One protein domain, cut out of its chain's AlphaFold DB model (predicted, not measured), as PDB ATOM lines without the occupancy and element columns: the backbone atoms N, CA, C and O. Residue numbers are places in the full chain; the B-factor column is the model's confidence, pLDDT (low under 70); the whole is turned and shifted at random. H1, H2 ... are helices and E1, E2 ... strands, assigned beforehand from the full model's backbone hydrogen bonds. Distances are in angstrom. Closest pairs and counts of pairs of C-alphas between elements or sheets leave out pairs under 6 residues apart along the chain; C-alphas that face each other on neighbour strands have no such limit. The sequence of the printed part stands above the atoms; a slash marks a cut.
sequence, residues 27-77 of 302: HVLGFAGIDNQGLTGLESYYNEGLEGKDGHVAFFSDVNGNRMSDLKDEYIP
ATOM      1  N   HIS A  27     -24.956   1.162 -16.099       95.06
ATOM      2  CA  HIS A  27     -24.751   0.163 -17.160       95.06
ATOM      3  C   HIS A  27     -25.985  -0.093 -18.032       95.06
ATOM      4  O   HIS A  27     -25.856  -0.543 -19.171       95.06
ATOM      5  N   VAL A  28     -27.183   0.125 -17.488       94.81
ATOM      6  CA  VAL A  28     -28.430  -0.073 -18.234       94.81
ATOM      7  C   VAL A  28     -28.734   1.181 -19.035       94.81
ATOM      8  O   VAL A  28     -28.981   1.069 -20.229       94.81
ATOM      9  N   LEU A  29     -28.684   2.361 -18.405       94.56
ATOM     10  CA  LEU A  29     -28.878   3.634 -19.100       94.56
ATOM     11  C   LEU A  29     -27.827   3.801 -20.202       94.56
ATOM     12  O   LEU A  29     -28.181   4.029 -21.354       94.56
ATOM     13  N   GLY A  30     -26.563   3.564 -19.870       93.94
ATOM     14  CA  GLY A  30     -25.430   3.951 -20.692       93.94
ATOM     15  C   GLY A  30     -25.140   5.441 -20.551       93.94
ATOM     16  O   GLY A  30     -25.525   6.075 -19.568       93.94
ATOM     17  N   PHE A  31     -24.452   5.991 -21.545       94.12
ATOM     18  CA  PHE A  31     -24.138   7.413 -21.615       94.12
ATOM     19  C   PHE A  31     -24.182   7.932 -23.056       94.12
ATOM     20  O   PHE A  31     -23.976   7.172 -24.012       94.12
ATOM     21  N   ALA A  32     -24.427   9.232 -23.193       92.94
ATOM     22  CA  ALA A  32     -24.298   9.965 -24.447       92.94
ATOM     23  C   ALA A  32     -22.885  10.559 -24.613       92.94
ATOM     24  O   ALA A  32     -22.191  10.860 -23.636       92.94
ATOM     25  N   GLY A  33     -22.443  10.692 -25.861       89.62
ATOM     26  CA  GLY A  33     -21.192  11.336 -26.238       89.62
ATOM     27  C   GLY A  33     -21.269  12.862 -26.182       89.62
ATOM     28  O   GLY A  33     -22.226  13.442 -25.674       89.62
ATOM     29  N   ILE A  34     -20.217  13.512 -26.686       86.44
ATOM     30  CA  ILE A  34     -20.128  14.981 -26.721       86.44
ATOM     31  C   ILE A  34     -21.150  15.555 -27.707       86.44
ATOM     32  O   ILE A  34     -21.710  16.606 -27.437       86.44
ATOM     33  N   ASP A  35     -21.451  14.822 -28.779       85.75
ATOM     34  CA  ASP A  35     -22.420  15.213 -29.806       85.75
ATOM     35  C   ASP A  35     -23.831  14.681 -29.480       85.75
ATOM     36  O   ASP A  35     -24.640  14.448 -30.371       85.75
ATOM     37  N   ASN A  36     -24.111  14.397 -28.198       84.88
ATOM     38  CA  ASN A  36     -25.349  13.784 -27.694       84.88
ATOM     39  C   ASN A  36     -25.723  12.417 -28.302       84.88
ATOM     40  O   ASN A  36     -26.825  11.921 -28.072       84.88
ATOM     41  N   GLN A  37     -24.798  11.755 -28.999       89.94
ATOM     42  CA  GLN A  37     -25.021  10.420 -29.544       89.94
ATOM     43  C   GLN A  37     -24.958   9.353 -28.444       89.94
ATOM     44  O   GLN A  37     -24.009   9.300 -27.661       89.94
ATOM     45  N   GLY A  38     -25.936   8.454 -28.383       91.88
ATOM     46  CA  GLY A  38     -25.943   7.337 -27.446       91.88
ATOM     47  C   GLY A  38     -24.827   6.329 -27.739       91.88
ATOM     48  O   GLY A  38     -24.846   5.634 -28.759       91.88
ATOM     49  N   LEU A  39     -23.858   6.199 -26.828       91.88
ATOM     50  CA  LEU A  39     -22.675   5.352 -27.035       91.88
ATOM     51  C   LEU A  39     -22.832   3.946 -26.452       91.88
ATOM     52  O   LEU A  39     -22.337   2.978 -27.026       91.88
ATOM     53  N   THR A  40     -23.539   3.812 -25.330       92.81
ATOM     54  CA  THR A  40     -23.749   2.523 -24.653       92.81
ATOM     55  C   THR A  40     -25.175   2.377 -24.122       92.81
ATOM     56  O   THR A  40     -25.969   3.315 -24.173       92.81
ATOM     57  N   GLY A  41     -25.515   1.180 -23.631       92.94
ATOM     58  CA  GLY A  41     -26.771   0.925 -22.923       92.94
ATOM     59  C   GLY A  41     -28.029   1.231 -23.739       92.94
ATOM     60  O   GLY A  41     -28.101   0.976 -24.945       92.94
ATOM     61  N   LEU A  42     -29.038   1.745 -23.043       94.19
ATOM     62  CA  LEU A  42     -30.307   2.172 -23.619       94.19
ATOM     63  C   LEU A  42     -30.174   3.438 -24.465       94.19
ATOM     64  O   LEU A  42     -30.876   3.528 -25.469       94.19
ATOM     65  N   GLU A  43     -29.266   4.354 -24.116       93.81
ATOM     66  CA  GLU A  43     -28.993   5.552 -24.925       93.81
ATOM     67  C   GLU A  43     -28.579   5.147 -26.346       93.81
ATOM     68  O   GLU A  43     -29.129   5.646 -27.319       93.81
ATOM     69  N   SER A  44     -27.673   4.173 -26.486       94.06
ATOM     70  CA  SER A  44     -27.253   3.684 -27.807       94.06
ATOM     71  C   SER A  44     -28.329   2.873 -28.519       94.06
ATOM     72  O   SER A  44     -28.498   2.981 -29.734       94.06
ATOM     73  N   TYR A  45     -29.060   2.036 -27.780       93.75
ATOM     74  CA  TYR A  45     -30.064   1.172 -28.391       93.75
ATOM     75  C   TYR A  45     -31.278   1.954 -28.911       93.75
ATOM     76  O   TYR A  45     -31.779   1.644 -29.990       93.75
ATOM     77  N   TYR A  46     -31.721   2.975 -28.176       94.62
ATOM     78  CA  TYR A  46     -32.847   3.832 -28.552       94.62
ATOM     79  C   TYR A  46     -32.412   5.163 -29.181       94.62
ATOM     80  O   TYR A  46     -33.244   6.056 -29.311       94.62
ATOM     81  N   ASN A  47     -31.150   5.294 -29.610       93.12
ATOM     82  CA  ASN A  47     -30.598   6.550 -30.128       93.12
ATOM     83  C   ASN A  47     -31.473   7.183 -31.224       93.12
ATOM     84  O   ASN A  47     -31.808   8.351 -31.123       93.12
ATOM     85  N   GLU A  48     -31.932   6.389 -32.198       90.56
ATOM     86  CA  GLU A  48     -32.792   6.853 -33.307       90.56
ATOM     87  C   GLU A  48     -34.114   7.485 -32.828       90.56
ATOM     88  O   GLU A  48     -34.640   8.404 -33.451       90.56
ATOM     89  N   GLY A  49     -34.665   7.008 -31.708       89.75
ATOM     90  CA  GLY A  49     -35.865   7.594 -31.106       89.75
ATOM     91  C   GLY A  49     -35.558   8.781 -30.194       89.75
ATOM     92  O   GLY A  49     -36.384   9.679 -30.065       89.75
ATOM     93  N   LEU A  50     -34.384   8.793 -29.555       90.75
ATOM     94  CA  LEU A  50     -34.007   9.771 -28.532       90.75
ATOM     95  C   LEU A  50     -33.351  11.040 -29.100       90.75
ATOM     96  O   LEU A  50     -33.541  12.105 -28.516       90.75
ATOM     97  N   GLU A  51     -32.613  10.947 -30.210       88.75
ATOM     98  CA  GLU A  51     -31.851  12.069 -30.787       88.75
ATOM     99  C   GLU A  51     -32.752  13.173 -31.366       88.75
ATOM    100  O   GLU A  51     -32.406  14.351 -31.337       88.75
ATOM    101  N   GLY A  52     -33.961  12.820 -31.813       86.38
ATOM    102  CA  GLY A  52     -34.868  13.767 -32.457       86.38
ATOM    103  C   GLY A  52     -34.430  14.103 -33.881       86.38
ATOM    104  O   GLY A  52     -33.907  13.258 -34.600       86.38
ATOM    105  N   LYS A  53     -34.730  15.318 -34.346       85.75
ATOM    106  CA  LYS A  53     -34.265  15.807 -35.653       85.75
ATOM    107  C   LYS A  53     -33.741  17.220 -35.525       85.75
ATOM    108  O   LYS A  53     -34.472  18.101 -35.060       85.75
ATOM    109  N   ASP A  54     -32.535  17.424 -36.029       84.81
ATOM    110  CA  ASP A  54     -31.899  18.729 -36.023       84.81
ATOM    111  C   ASP A  54     -32.683  19.736 -36.860       84.81
ATOM    112  O   ASP A  54     -33.203  19.447 -37.945       84.81
ATOM    113  N   GLY A  55     -32.777  20.940 -36.311       83.38
ATOM    114  CA  GLY A  55     -33.178  22.123 -37.049       83.38
ATOM    115  C   GLY A  55     -31.963  22.745 -37.726       83.38
ATOM    116  O   GLY A  55     -30.823  22.410 -37.417       83.38
ATOM    117  N   HIS A  56     -32.194  23.689 -38.625       81.19
ATOM    118  CA  HIS A  56     -31.111  24.499 -39.168       81.19
ATOM    119  C   HIS A  56     -31.581  25.919 -39.447       81.19
ATOM    120  O   HIS A  56     -32.761  26.177 -39.691       81.19
ATOM    121  N   VAL A  57     -30.620  26.835 -39.395       81.25
ATOM    122  CA  VAL A  57     -30.769  28.217 -39.840       81.25
ATOM    123  C   VAL A  57     -29.844  28.370 -41.043       81.25
ATOM    124  O   VAL A  57     -28.626  28.290 -40.883       81.25
ATOM    125  N   ALA A  58     -30.396  28.575 -42.235       79.50
ATOM    126  CA  ALA A  58     -29.619  28.978 -43.398       79.50
ATOM    127  C   ALA A  58     -29.717  30.499 -43.555       79.50
ATOM    128  O   ALA A  58     -30.811  31.060 -43.618       79.50
ATOM    129  N   PHE A  59     -28.564  31.161 -43.603       80.94
ATOM    130  CA  PHE A  59     -28.444  32.601 -43.799       80.94
ATOM    131  C   PHE A  59     -27.472  32.888 -44.940       80.94
ATOM    132  O   PHE A  59     -26.541  32.121 -45.188       80.94
ATOM    133  N   PHE A  60     -27.677  34.004 -45.632       78.81
ATOM    134  CA  PHE A  60     -26.771  34.440 -46.688       78.81
ATOM    135  C   PHE A  60     -25.583  35.189 -46.084       78.81
ATOM    136  O   PHE A  60     -25.754  36.007 -45.177       78.81
ATOM    137  N   SER A  61     -24.382  34.911 -46.587       81.00
ATOM    138  CA  SER A  61     -23.142  35.565 -46.169       81.00
ATOM    139  C   SER A  61     -22.446  36.247 -47.345       81.00
ATOM    140  O   SER A  61     -22.472  35.728 -48.462       81.00
ATOM    141  N   ASP A  62     -21.802  37.389 -47.094       81.50
ATOM    142  CA  ASP A  62     -20.938  38.058 -48.069       81.50
ATOM    143  C   ASP A  62     -19.635  37.262 -48.320       81.50
ATOM    144  O   ASP A  62     -19.355  36.249 -47.674       81.50
ATOM    145  N   VAL A  63     -18.803  37.734 -49.255       80.19
ATOM    146  CA  VAL A  63     -17.478  37.147 -49.562       80.19
ATOM    147  C   VAL A  63     -16.506  37.149 -48.372       80.19
ATOM    148  O   VAL A  63     -15.524  36.413 -48.395       80.19
ATOM    149  N   ASN A  64     -16.784  37.938 -47.333       78.75
ATOM    150  CA  ASN A  64     -16.011  38.020 -46.097       78.75
ATOM    151  C   ASN A  64     -16.644  37.201 -44.947       78.75
ATOM    152  O   ASN A  64     -16.117  37.212 -43.837       78.75
ATOM    153  N   GLY A  65     -17.754  36.489 -45.192       72.31
ATOM    154  CA  GLY A  65     -18.467  35.677 -44.201       72.31
ATOM    155  C   GLY A  65     -19.444  36.448 -43.302       72.31
ATOM    156  O   GLY A  65     -19.998  35.859 -42.373       72.31
ATOM    157  N   ASN A  66     -19.690  37.739 -43.551       78.88
ATOM    158  CA  ASN A  66     -20.650  38.526 -42.776       78.88
ATOM    159  C   ASN A  66     -22.081  38.216 -43.215       78.88
ATOM    160  O   ASN A  66     -22.384  38.162 -44.405       78.88
ATOM    161  N   ARG A  67     -22.982  38.061 -42.244       76.19
ATOM    162  CA  ARG A  67     -24.400  37.792 -42.490       76.19
ATOM    163  C   ARG A  67     -25.074  38.973 -43.199       76.19
ATOM    164  O   ARG A  67     -25.023  40.097 -42.707       76.19
ATOM    165  N   MET A  68     -25.751  38.707 -44.313       80.62
ATOM    166  CA  MET A  68     -26.526  39.698 -45.062       80.62
ATOM    167  C   MET A  68     -27.926  39.823 -44.450       80.62
ATOM    168  O   MET A  68     -28.762  38.942 -44.627       80.62
ATOM    169  N   SER A  69     -28.182  40.917 -43.730       73.31
ATOM    170  CA  SER A  69     -29.454  41.170 -43.030       73.31
ATOM    171  C   SER A  69     -30.664  41.353 -43.948       73.31
ATOM    172  O   SER A  69     -31.798  41.216 -43.496       73.31
ATOM    173  N   ASP A  70     -30.427  41.672 -45.220       74.88
ATOM    174  CA  ASP A  70     -31.477  42.042 -46.174       74.88
ATOM    175  C   ASP A  70     -32.117  40.822 -46.857       74.88
ATOM    176  O   ASP A  70     -33.164  40.937 -47.497       74.88
ATOM    177  N   LEU A  71     -31.504  39.641 -46.718       74.69
ATOM    178  CA  LEU A  71     -32.004  38.387 -47.270       74.69
ATOM    179  C   LEU A  71     -32.666  37.554 -46.173       74.69
ATOM    180  O   LEU A  71     -32.180  37.457 -45.050       74.69
ATOM    181  N   LYS A  72     -33.807  36.950 -46.508       73.44
ATOM    182  CA  LYS A  72     -34.615  36.196 -45.551       73.44
ATOM    183  C   LYS A  72     -33.929  34.875 -45.209       73.44
ATOM    184  O   LYS A  72     -33.646  34.086 -46.106       73.44
ATOM    185  N   ASP A  73     -33.716  34.634 -43.921       81.25
ATOM    186  CA  ASP A  73     -33.182  33.363 -43.441       81.25
ATOM    187  C   ASP A  73     -34.209  32.236 -43.601       81.25
ATOM    188  O   ASP A  73     -35.414  32.429 -43.387       81.25
ATOM    189  N   GLU A  74     -33.724  31.038 -43.911       81.25
ATOM    190  CA  GLU A  74     -34.513  29.818 -43.798       81.25
ATOM    191  C   GLU A  74     -34.302  29.229 -42.405       81.25
ATOM    192  O   GLU A  74     -33.184  28.887 -42.024       81.25
ATOM    193  N   TYR A  75     -35.381  29.133 -41.630       82.44
ATOM    194  CA  TYR A  75     -35.351  28.537 -40.300       82.44
ATOM    195  C   TYR A  75     -36.252  27.313 -40.249       82.44
ATOM    196  O   TYR A  75     -37.478  27.422 -40.355       82.44
ATOM    197  N   ILE A  76     -35.641  26.154 -40.028       84.38
ATOM    198  CA  ILE A  76     -36.349  24.917 -39.727       84.38
ATOM    199  C   ILE A  76     -36.132  24.615 -38.242       84.38
ATOM    200  O   ILE A  76     -34.995  24.359 -37.845       84.38
ATOM    201  N   PRO A  77     -37.186  24.647 -37.405       83.81
ATOM    202  CA  PRO A  77     -37.038  24.383 -35.982       83.81
ATOM    203  C   PRO A  77     -36.686  22.907 -35.726       83.81
ATOM    204  O   PRO A  77     -37.219  22.025 -36.412       83.81
TER     205      PRO A  77
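AT A GLANCE: This is residues 27 to 77 of the 302 residues of a protein of Sporolactobacillus inulinus (UniProt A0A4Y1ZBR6). Little regular structure is present: a long, thin, rod-like chain has a loop and two short helices, H1 and H2, at one end and a two-stranded hairpin, E1 and E2, with a long loop at the other. Residues 51 to 55 link the two ends. The printed part has 51 residues, 15 in named elements, in the order H1, H2, E1, E2; the class is mixed and the sheet antiparallel. It is extended, with a radius of gyration of the C-alphas of 17.6 A and spans of 51 by 20 by 10 A.

IN THESE COORDINATES: Residues 27 to 40 hold no named element. H1, residues 41 to 45, spans 6.4 A from C-alpha 41 at (-26.771, 0.925, -22.923). H2, residues 47 to 50, spans 5.0 A. E1, residues 56 to 58, spans 6.3 A. E2, residues 74 to 76, spans 6.6 A to C-alpha 76 at (-36.349, 24.917, -39.727).

HOW THE PARTS SIT: H1 and H2 are close but not clearly touching; their closest C-alphas, of Glu 43 and Leu 50, are 7.5 A apart. The O i to N i+4 pair of H1 is within hydrogen-bond range; H2 is too short for one. The hairpin E1 and E2 is antiparallel at 176 degrees, with N 58 and O 74 within hydrogen-bond range at 2.8 A. H1 is apart from both strands.

THE WHOLE: The farthest C-alphas, of His 27 and Asp 70, are 51.4 A apart. The printed part has no cut. The link E1 to E2 is long, 15 residues. No printed residue is under 70 in pLDDT.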